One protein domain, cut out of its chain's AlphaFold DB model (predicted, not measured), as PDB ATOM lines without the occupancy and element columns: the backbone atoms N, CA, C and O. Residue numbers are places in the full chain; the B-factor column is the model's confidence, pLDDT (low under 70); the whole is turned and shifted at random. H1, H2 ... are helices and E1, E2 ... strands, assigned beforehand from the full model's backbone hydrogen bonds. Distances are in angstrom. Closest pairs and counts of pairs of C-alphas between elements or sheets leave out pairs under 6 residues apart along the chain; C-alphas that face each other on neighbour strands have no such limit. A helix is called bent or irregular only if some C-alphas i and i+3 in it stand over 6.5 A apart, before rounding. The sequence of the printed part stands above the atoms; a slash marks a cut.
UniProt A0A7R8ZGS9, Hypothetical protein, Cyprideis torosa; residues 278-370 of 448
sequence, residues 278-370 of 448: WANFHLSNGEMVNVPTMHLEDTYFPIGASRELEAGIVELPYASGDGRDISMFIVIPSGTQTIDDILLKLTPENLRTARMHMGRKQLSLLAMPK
ATOM      1  N   TRP A 278      37.170-114.502  76.720       97.94
ATOM      2  CA  TRP A 278      37.596-114.164  75.367       97.94
ATOM      3  C   TRP A 278      37.962-115.433  74.584       97.94
ATOM      4  O   TRP A 278      38.790-116.222  75.047       97.94
ATOM      5  N   ALA A 279      37.344-115.633  73.419       96.38
ATOM      6  CA  ALA A 279      37.669-116.713  72.495       96.38
ATOM      7  C   ALA A 279      37.634-116.243  71.033       96.38
ATOM      8  O   ALA A 279      36.960-115.273  70.681       96.38
ATOM      9  N   ASN A 280      38.359-116.959  70.173       96.00
ATOM     10  CA  ASN A 280      38.405-116.658  68.746       96.00
ATOM     11  C   ASN A 280      37.067-116.988  68.072       96.00
ATOM     12  O   ASN A 280      36.544-118.093  68.213       96.00
ATOM     13  N   PHE A 281      36.576-116.050  67.272       92.25
ATOM     14  CA  PHE A 281      35.468-116.195  66.344       92.25
ATOM     15  C   PHE A 281      35.996-116.079  64.913       92.25
ATOM     16  O   PHE A 281      36.788-115.183  64.609       92.25
ATOM     17  N   HIS A 282      35.582-117.002  64.048       88.12
ATOM     18  CA  HIS A 282      36.043-117.080  62.666       88.12
ATOM     19  C   HIS A 282      35.062-116.340  61.755       88.12
ATOM     20  O   HIS A 282      33.892-116.702  61.664       88.12
ATOM     21  N   LEU A 283      35.536-115.295  61.085       84.88
ATOM     22  CA  LEU A 283      34.749-114.541  60.120       84.88
ATOM     23  C   LEU A 283      34.631-115.304  58.792       84.88
ATOM     24  O   LEU A 283      35.440-116.180  58.477       84.88
ATOM     25  N   SER A 284      33.623-114.947  57.994       77.81
ATOM     26  CA  SER A 284      33.368-115.509  56.656       77.81
ATOM     27  C   SER A 284      34.552-115.321  55.700       77.81
ATOM     28  O   SER A 284      34.834-116.193  54.882       77.81
ATOM     29  N   ASN A 285      35.287-114.215  55.842       80.12
ATOM     30  CA  ASN A 285      36.492-113.898  55.072       80.12
ATOM     31  C   ASN A 285      37.749-114.683  55.524       80.12
ATOM     32  O   ASN A 285      38.825-114.500  54.956       80.12
ATOM     33  N   GLY A 286      37.628-115.550  56.539       82.50
ATOM     34  CA  GLY A 286      38.719-116.351  57.098       82.50
ATOM     35  C   GLY A 286      39.540-115.656  58.190       82.50
ATOM     36  O   GLY A 286      40.403-116.296  58.796       82.50
ATOM     37  N   GLU A 287      39.278-114.379  58.477       87.12
ATOM     38  CA  GLU A 287      39.906-113.670  59.590       87.12
ATOM     39  C   GLU A 287      39.392-114.185  60.941       87.12
ATOM     40  O   GLU A 287      38.323-114.789  61.058       87.12
ATOM     41  N   MET A 288      40.176-113.948  61.992       91.38
ATOM     42  CA  MET A 288      39.796-114.280  63.361       91.38
ATOM     43  C   MET A 288      39.720-113.015  64.196       91.38
ATOM     44  O   MET A 288      40.666-112.230  64.236       91.38
ATOM     45  N   VAL A 289      38.620-112.873  64.923       92.06
ATOM     46  CA  VAL A 289      38.425-111.812  65.912       92.06
ATOM     47  C   VAL A 289      38.217-112.434  67.283       92.06
ATOM     48  O   VAL A 289      37.698-113.538  67.399       92.06
ATOM     49  N   ASN A 290      38.648-111.752  68.337       96.00
ATOM     50  CA  ASN A 290      38.456-112.235  69.698       96.00
ATOM     51  C   ASN A 290      37.172-111.623  70.269       96.00
ATOM     52  O   ASN A 290      37.020-110.403  70.230       96.00
ATOM     53  N   VAL A 291      36.261-112.447  70.788       96.25
ATOM     54  CA  VAL A 291      34.951-112.006  71.297       96.25
ATOM     55  C   VAL A 291      34.664-112.601  72.678       96.25
ATOM     56  O   VAL A 291      35.097-113.725  72.965       96.25
ATOM     57  N   PRO A 292      33.933-111.889  73.557       98.12
ATOM     58  CA  PRO A 292      33.433-112.483  74.789       98.12
ATOM     59  C   PRO A 292      32.511-113.655  74.442       98.12
ATOM     60  O   PRO A 292      31.513-113.493  73.743       98.12
ATOM     61  N   THR A 293      32.867-114.845  74.912       98.44
ATOM     62  CA  THR A 293      32.174-116.092  74.593       98.44
ATOM     63  C   THR A 293      31.693-116.725  75.887       98.44
ATOM     64  O   THR A 293      32.487-116.994  76.792       98.44
ATOM     65  N   MET A 294      30.383-116.919  75.972       98.50
ATOM     66  CA  MET A 294      29.668-117.543  77.079       98.50
ATOM     67  C   MET A 294      29.805-119.059  76.960       98.50
ATOM     68  O   MET A 294      29.785-119.590  75.845       98.50
ATOM     69  N   HIS A 295      29.942-119.757  78.087       98.19
ATOM     70  CA  HIS A 295      30.135-121.207  78.108       98.19
ATOM     71  C   HIS A 295      29.136-121.887  79.036       98.19
ATOM     72  O   HIS A 295      28.867-121.403  80.133       98.19
ATOM     73  N   LEU A 296      28.604-123.019  78.583       96.00
ATOM     74  CA  LEU A 296      27.741-123.885  79.370       96.00
ATOM     75  C   LEU A 296      28.149-125.341  79.143       96.00
ATOM     76  O   LEU A 296      28.290-125.775  77.998       96.00
ATOM     77  N   GLU A 297      28.342-126.087  80.224       95.62
ATOM     78  CA  GLU A 297      28.816-127.473  80.180       95.62
ATOM     79  C   GLU A 297      27.708-128.461  80.562       95.62
ATOM     80  O   GLU A 297      26.743-128.116  81.248       95.62
ATOM     81  N   ASP A 298      27.832-129.692  80.065       94.31
ATOM     82  CA  ASP A 298      27.052-130.873  80.464       94.31
ATOM     83  C   ASP A 298      25.520-130.696  80.543       94.31
ATOM     84  O   ASP A 298      24.835-131.386  81.305       94.31
ATOM     85  N   THR A 299      24.955-129.832  79.696       94.44
ATOM     86  CA  THR A 299      23.530-129.459  79.717       94.44
ATOM     87  C   THR A 299      22.733-130.153  78.609       94.44
ATOM     88  O   THR A 299      23.231-130.410  77.514       94.44
ATOM     89  N   TYR A 300      21.466-130.485  78.880       94.38
ATOM     90  CA  TYR A 300      20.590-131.168  77.923       94.38
ATOM     91  C   TYR A 300      19.775-130.189  77.076       94.38
ATOM     92  O   TYR A 300      18.866-129.545  77.594       94.38
ATOM     93  N   PHE A 301      19.985-130.209  75.760       93.69
ATOM     94  CA  PHE A 301      19.212-129.426  74.790       93.69
ATOM     95  C   PHE A 301      18.567-130.322  73.728       93.69
ATOM     96  O   PHE A 301      19.052-131.432  73.472       93.69
ATOM     97  N   PRO A 302      17.475-129.888  73.075       93.31
ATOM     98  CA  PRO A 302      17.068-130.457  71.798       93.31
ATOM     99  C   PRO A 302      18.143-130.153  70.742       93.31
ATOM    100  O   PRO A 302      18.455-128.996  70.470       93.31
ATOM    101  N   ILE A 303      18.741-131.203  70.174       94.06
ATOM    102  CA  ILE A 303      19.842-131.103  69.205       94.06
ATOM    103  C   ILE A 303      19.602-132.076  68.050       94.06
ATOM    104  O   ILE A 303      19.244-133.245  68.254       94.06
ATOM    105  N   GLY A 304      19.845-131.609  66.829       91.44
ATOM    106  CA  GLY A 304      19.732-132.388  65.601       91.44
ATOM    107  C   GLY A 304      20.915-132.162  64.664       91.44
ATOM    108  O   GLY A 304      21.586-131.136  64.723       91.44
ATOM    109  N   ALA A 305      21.164-133.134  63.793       92.38
ATOM    110  CA  ALA A 305      21.970-132.937  62.594       92.38
ATOM    111  C   ALA A 305      21.015-133.051  61.405       92.38
ATOM    112  O   ALA A 305      20.369-134.089  61.248       92.38
ATOM    113  N   SER A 306      20.892-131.989  60.613       92.00
ATOM    114  CA  SER A 306      20.055-131.979  59.417       92.00
ATOM    115  C   SER A 306      20.880-132.393  58.212       92.00
ATOM    116  O   SER A 306      21.930-131.814  57.936       92.00
ATOM    117  N   ARG A 307      20.390-133.397  57.482       90.75
ATOM    118  CA  ARG A 307      20.987-133.806  56.205       90.75
ATOM    119  C   ARG A 307      20.583-132.859  55.082       90.75
ATOM    120  O   ARG A 307      21.359-132.647  54.168       90.75
ATOM    121  N   GLU A 308      19.391-132.292  55.182       89.44
ATOM    122  CA  GLU A 308      18.780-131.396  54.205       89.44
ATOM    123  C   GLU A 308      19.487-130.036  54.186       89.44
ATOM    124  O   GLU A 308      19.718-129.472  53.120       89.44
ATOM    125  N   LEU A 309      19.858-129.530  55.368       90.56
ATOM    126  CA  LEU A 309      20.620-128.290  55.526       90.56
ATOM    127  C   LEU A 309      22.135-128.519  55.586       90.56
ATOM    128  O   LEU A 309      22.886-127.556  55.497       90.56
ATOM    129  N   GLU A 310      22.584-129.769  55.758       91.75
ATOM    130  CA  GLU A 310      23.986-130.125  56.040       91.75
ATOM    131  C   GLU A 310      24.572-129.316  57.211       91.75
ATOM    132  O   GLU A 310      25.696-128.810  57.184       91.75
ATOM    133  N   ALA A 311      23.766-129.197  58.265       93.19
ATOM    134  CA  ALA A 311      24.027-128.336  59.407       93.19
ATOM    135  C   ALA A 311      23.671-129.028  60.729       93.19
ATOM    136  O   ALA A 311      22.773-129.875  60.800       93.19
ATOM    137  N   GLY A 312      24.360-128.636  61.797       92.38
ATOM    138  CA  GLY A 312      23.947-128.917  63.165       92.38
ATOM    139  C   GLY A 312      22.910-127.892  63.607       92.38
ATOM    140  O   GLY A 312      23.009-126.722  63.245       92.38
ATOM    141  N   ILE A 313      21.919-128.319  64.387       93.38
ATOM    142  CA  ILE A 313      20.904-127.426  64.953       93.38
ATOM    143  C   ILE A 313      20.801-127.657  66.449       93.38
ATOM    144  O   ILE A 313      20.662-128.799  66.897       93.38
ATOM    145  N   VAL A 314      20.821-126.565  67.207       93.56
ATOM    146  CA  VAL A 314      20.524-126.549  68.641       93.56
ATOM    147  C   VAL A 314      19.353-125.609  68.912       93.56
ATOM    148  O   VAL A 314      19.274-124.514  68.356       93.56
ATOM    149  N   GLU A 315      18.426-126.066  69.747       93.75
ATOM    150  CA  GLU A 315      17.333-125.265  70.291       93.75
ATOM    151  C   GLU A 315      17.727-124.839  71.708       93.75
ATOM    152  O   GLU A 315      18.027-125.691  72.546       93.75
ATOM    153  N   LEU A 316      17.721-123.533  71.968       94.00
ATOM    154  CA  LEU A 316      17.960-122.920  73.271       94.00
ATOM    155  C   LEU A 316      16.626-122.369  73.797       94.00
ATOM    156  O   LEU A 316      16.204-121.293  73.364       94.00
ATOM    157  N   PRO A 317      15.921-123.102  74.675       92.94
ATOM    158  CA  PRO A 317      14.636-122.658  75.193       92.94
ATOM    159  C   PRO A 317      14.800-121.460  76.124       92.94
ATOM    160  O   PRO A 317      15.740-121.412  76.926       92.94
ATOM    161  N   TYR A 318      13.852-120.529  76.067       91.31
ATOM    162  CA  TYR A 318      13.687-119.538  77.122       91.31
ATOM    163  C   TYR A 318      12.893-120.139  78.284       91.31
ATOM    164  O   TYR A 318      12.143-121.107  78.122       91.31
ATOM    165  N   ALA A 319      13.072-119.574  79.473       88.44
ATOM    166  CA  ALA A 319      12.250-119.876  80.622       88.44
ATOM    167  C   ALA A 319      10.797-119.550  80.262       88.44
ATOM    168  O   ALA A 319      10.465-118.412  79.948       88.44
ATOM    169  N   SER A 320       9.950-120.573  80.275       79.88
ATOM    170  CA  SER A 320       8.498-120.456  80.212       79.88
ATOM    171  C   SER A 320       7.865-121.511  81.095       79.88
ATOM    172  O   SER A 320       8.574-122.413  81.538       79.88
ATOM    173  N   GLY A 321       6.562-121.406  81.380       68.81
ATOM    174  CA  GLY A 321       5.879-122.280  82.346       68.81
ATOM    175  C   GLY A 321       6.282-123.759  82.238       68.81
ATOM    176  O   GLY A 321       6.581-124.388  83.246       68.81
ATOM    177  N   ASP A 322       6.387-124.289  81.017       60.91
ATOM    178  CA  ASP A 322       6.933-125.621  80.734       60.91
ATOM    179  C   ASP A 322       8.222-125.622  79.878       60.91
ATOM    180  O   ASP A 322       8.669-126.689  79.446       60.91
ATOM    181  N   GLY A 323       8.806-124.448  79.614       58.19
ATOM    182  CA  GLY A 323       9.998-124.244  78.788       58.19
ATOM    183  C   GLY A 323       9.802-124.560  77.303       58.19
ATOM    184  O   GLY A 323      10.761-124.955  76.639       58.19
ATOM    185  N   ARG A 324       8.568-124.497  76.780       65.25
ATOM    186  CA  ARG A 324       8.245-124.861  75.384       65.25
ATOM    187  C   ARG A 324       7.581-123.748  74.575       65.25
ATOM    188  O   ARG A 324       7.217-123.998  73.425       65.25
ATOM    189  N   ASP A 325       7.438-122.552  75.138       76.31
ATOM    190  CA  ASP A 325       6.730-121.460  74.465       76.31
ATOM    191  C   ASP A 325       7.591-120.799  73.388       76.31
ATOM    192  O   ASP A 325       7.141-120.651  72.255       76.31
ATOM    193  N   ILE A 326       8.825-120.408  73.727       86.50
ATOM    194  CA  ILE A 326       9.733-119.669  72.842       86.50
ATOM    195  C   ILE A 326      11.151-120.223  73.007       86.50
ATOM    196  O   ILE A 326      11.597-120.486  74.126       86.50
ATOM    197  N   SER A 327      11.874-120.354  71.894       90.94
ATOM    198  CA  SER A 327      13.262-120.825  71.851       90.94
ATOM    199  C   SER A 327      14.060-120.043  70.810       90.94
ATOM    200  O   SER A 327      13.507-119.607  69.802       90.94
ATOM    201  N   MET A 328      15.372-119.921  71.009       94.06
ATOM    202  CA  MET A 328      16.305-119.543  69.949       94.06
ATOM    203  C   MET A 328      16.801-120.803  69.237       94.06
ATOM    204  O   MET A 328      17.258-121.746  69.879       94.06
ATOM    205  N   PHE A 329      16.741-120.817  67.907       92.69
ATOM    206  CA  PHE A 329      17.343-121.871  67.095       92.69
ATOM    207  C   PHE A 329      18.658-121.373  66.513       92.69
ATOM    208  O   PHE A 329      18.707-120.309  65.901       92.69
ATOM    209  N   ILE A 330      19.714-122.163  66.676       93.19
ATOM    210  CA  ILE A 330      21.015-121.886  66.074       93.19
ATOM    211  C   ILE A 330      21.314-122.993  65.072       93.19
ATOM    212  O   ILE A 330      21.348-124.171  65.432       93.19
ATOM    213  N   VAL A 331      21.539-122.596  63.820       92.06
ATOM    214  CA  VAL A 331      21.921-123.478  62.715       92.06
ATOM    215  C   VAL A 331      23.393-123.231  62.403       92.06
ATOM    216  O   VAL A 331      23.773-122.117  62.053       92.06
ATOM    217  N   ILE A 332      24.226-124.259  62.557       89.81
ATOM    218  CA  ILE A 332      25.683-124.167  62.421       89.81
ATOM    219  C   ILE A 332      26.133-125.066  61.263       89.81
ATOM    220  O   ILE A 332      25.811-126.262  61.276       89.81
ATOM    221  N   PRO A 333      26.891-124.547  60.279       88.25
ATOM    222  CA  PRO A 333      27.451-125.371  59.217       88.25
ATOM    223  C   PRO A 333      28.257-126.550  59.748       88.25
ATOM    224  O   PRO A 333      28.973-126.456  60.744       88.25
ATOM    225  N   SER A 334      28.114-127.695  59.084       82.44
ATOM    226  CA  SER A 334      28.869-128.903  59.405       82.44
ATOM    227  C   SER A 334      29.946-129.168  58.356       82.44
ATOM    228  O   SER A 334      29.732-128.994  57.160       82.44
ATOM    229  N   GLY A 335      31.107-129.656  58.797       82.19
ATOM    230  CA  GLY A 335      32.191-130.035  57.891       82.19
ATOM    231  C   GLY A 335      32.768-128.834  57.141       82.19
ATOM    232  O   GLY A 335      33.301-127.926  57.765       82.19
ATOM    233  N   THR A 336      32.699-128.869  55.809       82.12
ATOM    234  CA  THR A 336      33.231-127.829  54.910       82.12
ATOM    235  C   THR A 336      32.167-126.848  54.420       82.12
ATOM    236  O   THR A 336      32.485-125.995  53.597       82.12
ATOM    237  N   GLN A 337      30.916-126.990  54.869       84.81
ATOM    238  CA  GLN A 337      29.822-126.128  54.430       84.81
ATOM    239  C   GLN A 337      29.990-124.704  54.959       84.81
ATOM    240  O   GLN A 337      30.417-124.492  56.095       84.81
ATOM    241  N   THR A 338      29.606-123.734  54.138       84.88
ATOM    242  CA  THR A 338      29.525-122.317  54.501       84.88
ATOM    243  C   THR A 338      28.098-121.934  54.895       84.88
ATOM    244  O   THR A 338      27.147-122.690  54.682       84.88
ATOM    245  N   ILE A 339      27.923-120.736  55.456       83.44
ATOM    246  CA  ILE A 339      26.584-120.183  55.707       83.44
ATOM    247  C   ILE A 339      25.820-120.006  54.395       83.44
ATOM    248  O   ILE A 339      24.647-120.360  54.339       83.44
ATOM    249  N   ASP A 340      26.475-119.554  53.326       82.50
ATOM    250  CA  ASP A 340      25.827-119.377  52.023       82.50
ATOM    251  C   ASP A 340      25.301-120.708  51.455       82.50
ATOM    252  O   ASP A 340      24.184-120.755  50.933       82.50
ATOM    253  N   ASP A 341      26.017-121.819  51.664       87.00
ATOM    254  CA  ASP A 341      25.530-123.151  51.275       87.00
ATOM    255  C   ASP A 341      24.252-123.556  52.024       87.00
ATOM    256  O   ASP A 341      23.353-124.170  51.441       87.00
ATOM    257  N   ILE A 342      24.154-123.219  53.316       88.12
ATOM    258  CA  ILE A 342      22.943-123.462  54.112       88.12
ATOM    259  C   ILE A 342      21.801-122.589  53.603       88.12
ATOM    260  O   ILE A 342      20.681-123.074  53.462       88.12
ATOM    261  N   LEU A 343      22.065-121.313  53.310       84.81
ATOM    262  CA  LEU A 343      21.052-120.353  52.867       84.81
ATOM    263  C   LEU A 343      20.360-120.799  51.570       84.81
ATOM    264  O   LEU A 343      19.130-120.715  51.461       84.81
ATOM    265  N   LEU A 344      21.119-121.375  50.632       86.00
ATOM    266  CA  LEU A 344      20.576-121.992  49.416       86.00
ATOM    267  C   LEU A 344      19.610-123.147  49.731       86.00
ATOM    268  O   LEU A 344      18.589-123.316  49.063       86.00
ATOM    269  N   LYS A 345      19.886-123.909  50.793       90.44
ATOM    270  CA  LYS A 345      19.092-125.068  51.232       90.44
ATOM    271  C   LYS A 345      17.990-124.706  52.234       90.44
ATOM    272  O   LYS A 345      17.141-125.549  52.518       90.44
ATOM    273  N   LEU A 346      17.960-123.475  52.754       87.69
ATOM    274  CA  LEU A 346      17.066-123.044  53.834       87.69
ATOM    275  C   LEU A 346      15.614-122.838  53.369       87.69
ATOM    276  O   LEU A 346      15.138-121.713  53.230       87.69
ATOM    277  N   THR A 347      14.904-123.926  53.088       86.69
ATOM    278  CA  THR A 347      13.476-123.902  52.751       86.69
ATOM    279  C   THR A 347      12.620-124.127  54.000       86.69
ATOM    280  O   THR A 347      13.097-124.741  54.963       86.69
ATOM    281  N   PRO A 348      11.344-123.698  53.986       82.06
ATOM    282  CA  PRO A 348      10.417-123.996  55.075       82.06
ATOM    283  C   PRO A 348      10.344-125.491  55.393       82.06
ATOM    284  O   PRO A 348      10.409-125.890  56.554       82.06
ATOM    285  N   GLU A 349      10.300-126.325  54.353       85.75
ATOM    286  CA  GLU A 349      10.214-127.775  54.496       85.75
ATOM    287  C   GLU A 349      11.490-128.391  55.079       85.75
ATOM    288  O   GLU A 349      11.414-129.254  55.957       85.75
ATOM    289  N   ASN A 350      12.666-127.914  54.660       89.88
ATOM    290  CA  ASN A 350      13.936-128.386  55.206       89.88
ATOM    291  C   ASN A 350      14.086-127.982  56.675       89.88
ATOM    292  O   ASN A 350      14.491-128.807  57.491       89.88
ATOM    293  N   LEU A 351      13.706-126.753  57.043       86.00
ATOM    294  CA  LEU A 351      13.771-126.284  58.430       86.00
ATOM    295  C   LEU A 351      12.766-127.029  59.329       86.00
ATOM    296  O   LEU A 351      13.121-127.458  60.430       86.00
ATOM    297  N   ARG A 352      11.543-127.278  58.839       84.44
ATOM    298  CA  ARG A 352      10.530-128.106  59.517       84.44
ATOM    299  C   ARG A 352      11.030-129.534  59.730       84.44
ATOM    300  O   ARG A 352      10.962-130.055  60.844       84.44
ATOM    301  N   THR A 353      11.569-130.151  58.680       89.00
ATOM    302  CA  THR A 353      12.153-131.499  58.727       89.00
ATOM    303  C   THR A 353      13.297-131.562  59.725       89.00
ATOM    304  O   THR A 353      13.333-132.464  60.564       89.00
ATOM    305  N   ALA A 354      14.189-130.577  59.705       88.44
ATOM    306  CA  ALA A 354      15.299-130.509  60.633       88.44
ATOM    307  C   ALA A 354      14.824-130.418  62.092       88.44
ATOM    308  O   ALA A 354      15.319-131.169  62.935       88.44
ATOM    309  N   ARG A 355      13.807-129.588  62.376       86.06
ATOM    310  CA  ARG A 355      13.195-129.456  63.709       86.06
ATOM    311  C   ARG A 355      12.567-130.763  64.200       86.06
ATOM    312  O   ARG A 355      12.761-131.132  65.355       86.06
ATOM    313  N   MET A 356      11.843-131.486  63.340       87.88
ATOM    314  CA  MET A 356      11.196-132.759  63.706       87.88
ATOM    315  C   MET A 356      12.197-133.856  64.101       87.88
ATOM    316  O   MET A 356      11.874-134.713  64.920       87.88
ATOM    317  N   HIS A 357      13.414-133.819  63.553       90.06
ATOM    318  CA  HIS A 357      14.465-134.800  63.836       90.06
ATOM    319  C   HIS A 357      15.370-134.424  65.023       90.06
ATOM    320  O   HIS A 357      16.325-135.147  65.330       90.06
ATOM    321  N   MET A 358      15.097-133.312  65.714       92.12
ATOM    322  CA  MET A 358      15.828-132.937  66.924       92.12
ATOM    323  C   MET A 358      15.428-133.831  68.101       92.12
ATOM    324  O   MET A 358      14.260-134.158  68.302       92.12
ATOM    325  N   GLY A 359      16.408-134.205  68.922       92.75
ATOM    326  CA  GLY A 359      16.189-135.006  70.125       92.75
ATOM    327  C   GLY A 359      16.917-134.414  71.319       92.75
ATOM    328  O   GLY A 359      17.978-133.813  71.160       92.75
ATOM    329  N   ARG A 360      16.364-134.594  72.524       94.25
ATOM    330  CA  ARG A 360      17.010-134.133  73.757       94.25
ATOM    331  C   ARG A 360      18.294-134.932  73.990       94.25
ATOM    332  O   ARG A 360      18.237-136.147  74.168       94.25
ATOM    333  N   LYS A 361      19.440-134.255  73.972       94.50
ATOM    334  CA  LYS A 361      20.776-134.845  74.122       94.50
ATOM    335  C   LYS A 361      21.612-133.978  75.055       94.50
ATOM    336  O   LYS A 361      21.411-132.768  75.105       94.50
ATOM    337  N   GLN A 362      22.539-134.599  75.780       95.19
ATOM    338  CA  GLN A 362      23.517-133.864  76.575       95.19
ATOM    339  C   GLN A 362      24.578-133.273  75.646       95.19
ATOM    340  O   GLN A 362      25.163-133.993  74.833       95.19
ATOM    341  N   LEU A 363      24.805-131.971  75.760       92.50
ATOM    342  CA  LEU A 363      25.862-131.248  75.076       92.50
ATOM    343  C   LEU A 363      26.985-130.991  76.077       92.50
ATOM    344  O   LEU A 363      26.768-130.308  77.074       92.50
ATOM    345  N   SER A 364      28.169-131.546  75.819       93.75
ATOM    346  CA  SER A 364      29.313-131.411  76.732       93.75
ATOM    347  C   SER A 364      29.777-129.964  76.879       93.75
ATOM    348  O   SER A 364      30.172-129.565  77.964       93.75
ATOM    349  N   LEU A 365      29.725-129.183  75.795       94.75
ATOM    350  CA  LEU A 365      30.086-127.770  75.797       94.75
ATOM    351  C   LEU A 365      29.263-127.010  74.753       94.75
ATOM    352  O   LEU A 365      29.335-127.313  73.560       94.75
ATOM    353  N   LEU A 366      28.529-125.998  75.203       95.56
ATOM    354  CA  LEU A 366      27.998-124.922  74.378       95.56
ATOM    355  C   LEU A 366      28.886-123.695  74.580       95.56
ATOM    356  O   LEU A 366      29.018-123.217  75.702       95.56
ATOM    357  N   ALA A 367      29.482-123.191  73.502       96.06
ATOM    358  CA  ALA A 367      30.229-121.938  73.494       96.06
ATOM    359  C   ALA A 367      29.541-120.979  72.520       96.06
ATOM    360  O   ALA A 367      29.422-121.312  71.342       96.06
ATOM    361  N   MET A 368      29.067-119.832  73.005       96.75
ATOM    362  CA  MET A 368      28.276-118.883  72.218       96.75
ATOM    363  C   MET A 368      28.767-117.450  72.457       96.75
ATOM    364  O   MET A 368      28.889-117.042  73.614       96.75
ATOM    365  N   PRO A 369      29.046-116.660  71.406       96.75
ATOM    366  CA  PRO A 369      29.396-115.255  71.572       96.75
ATOM    367  C   PRO A 369      28.288-114.472  72.280       96.75
ATOM    368  O   PRO A 369      27.106-114.654  71.992       96.75
ATOM    369  N   LYS A 370      28.682-113.554  73.159       97.19
ATOM    370  CA  LYS A 370      27.828-112.460  73.626       97.19
ATOM    371  C   LYS A 370      27.866-111.355  72.576       97.19
ATOM    372  O   LYS A 370      28.952-110.900  72.216       97.19
TER     373      LYS A 370
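What this domain is: This is residues 278 to 370 of the 448 residues of the protein "Hypothetical protein" of Cyprideis torosa (UniProt A0A7R8ZGS9). The domain is one twisted antiparallel sheet built along a long, sharply bent strand, E2. The first arm of E2 pairs with E1 at its far end and then with E5, which bends with it, while the second arm forms a wing with E3 and E4; the short helix H2 lies over part of this wing, and H1 only grazes the wing's end. The printed part has 93 residues, with two named helices and five named strands in the order E1, E2, E3, E4, H1, H2, E5. Its class is mixed, helices and strands, and the sheet is branched at E2. The whole is only just compact, close to loose, with a radius of gyration of the C-alphas of 14.3 A and spans of 40 by 31 by 20 A.

Where its parts are: E1, residues 278 to 282, begins with C-alpha 278 at (37.596, -114.164, 75.367). E2, residues 288 to 306, is 26.8 A long and bends by 115 degrees at residue 300, whose C-alpha is at (20.590, -131.168, 77.923). E3 is residues 311 to 317, 19.2 A, and E4 is residues 327 to 333, 19.5 A. H1 is residues 339 to 345 and H2 residues 348 to 356, 12.3 A. E5, residues 359 to 369, is 23.8 A long, bends by 85 degrees at residue 362 and ends with C-alpha 369 at (29.396, -115.255, 71.572).

How they stand to each other: E1, E2, E3 and E4 form a meander, each strand the antiparallel neighbour of the one before, and each successive two are a hairpin. E1 and E2 have N 281 and O 289 within hydrogen-bond range at 2.8 A. E5 is antiparallel to E2, with N 296 and O 366 at 2.9 A and N 361 and O 301 at 2.9 A. E1 and E3 lie on one side of E2, E5 on the other side. E2 and E3 have N 306 and O 311 at 2.8 A; E3 and E4 have N 314 and O 330 at 3.0 A. E4 and E5 are apart. H2 is on the sheet at a height of 10.2 A, over E3 and only just over E2; its closest C-alpha pair with E2 is Ala 354 and Ser 306, 5.1 A. H1 only grazes the sheet with residues 339 to 342, and its closest C-alpha pair with E4 is Ile 339 and Pro 333, 6.3 A. H1 and H2 meet only through their link. Every O i to N i+4 pair is within hydrogen-bond range in H2, and 2 of 3 in H1.

The domain as a whole: The C-alphas farthest apart, those of Asn 285 and Gly 321, are 41.8 A apart. The printed part has no cut, and no link between named elements is long. The mean pLDDT of the printed part is 89.4; residues 321 to 324 are under 70.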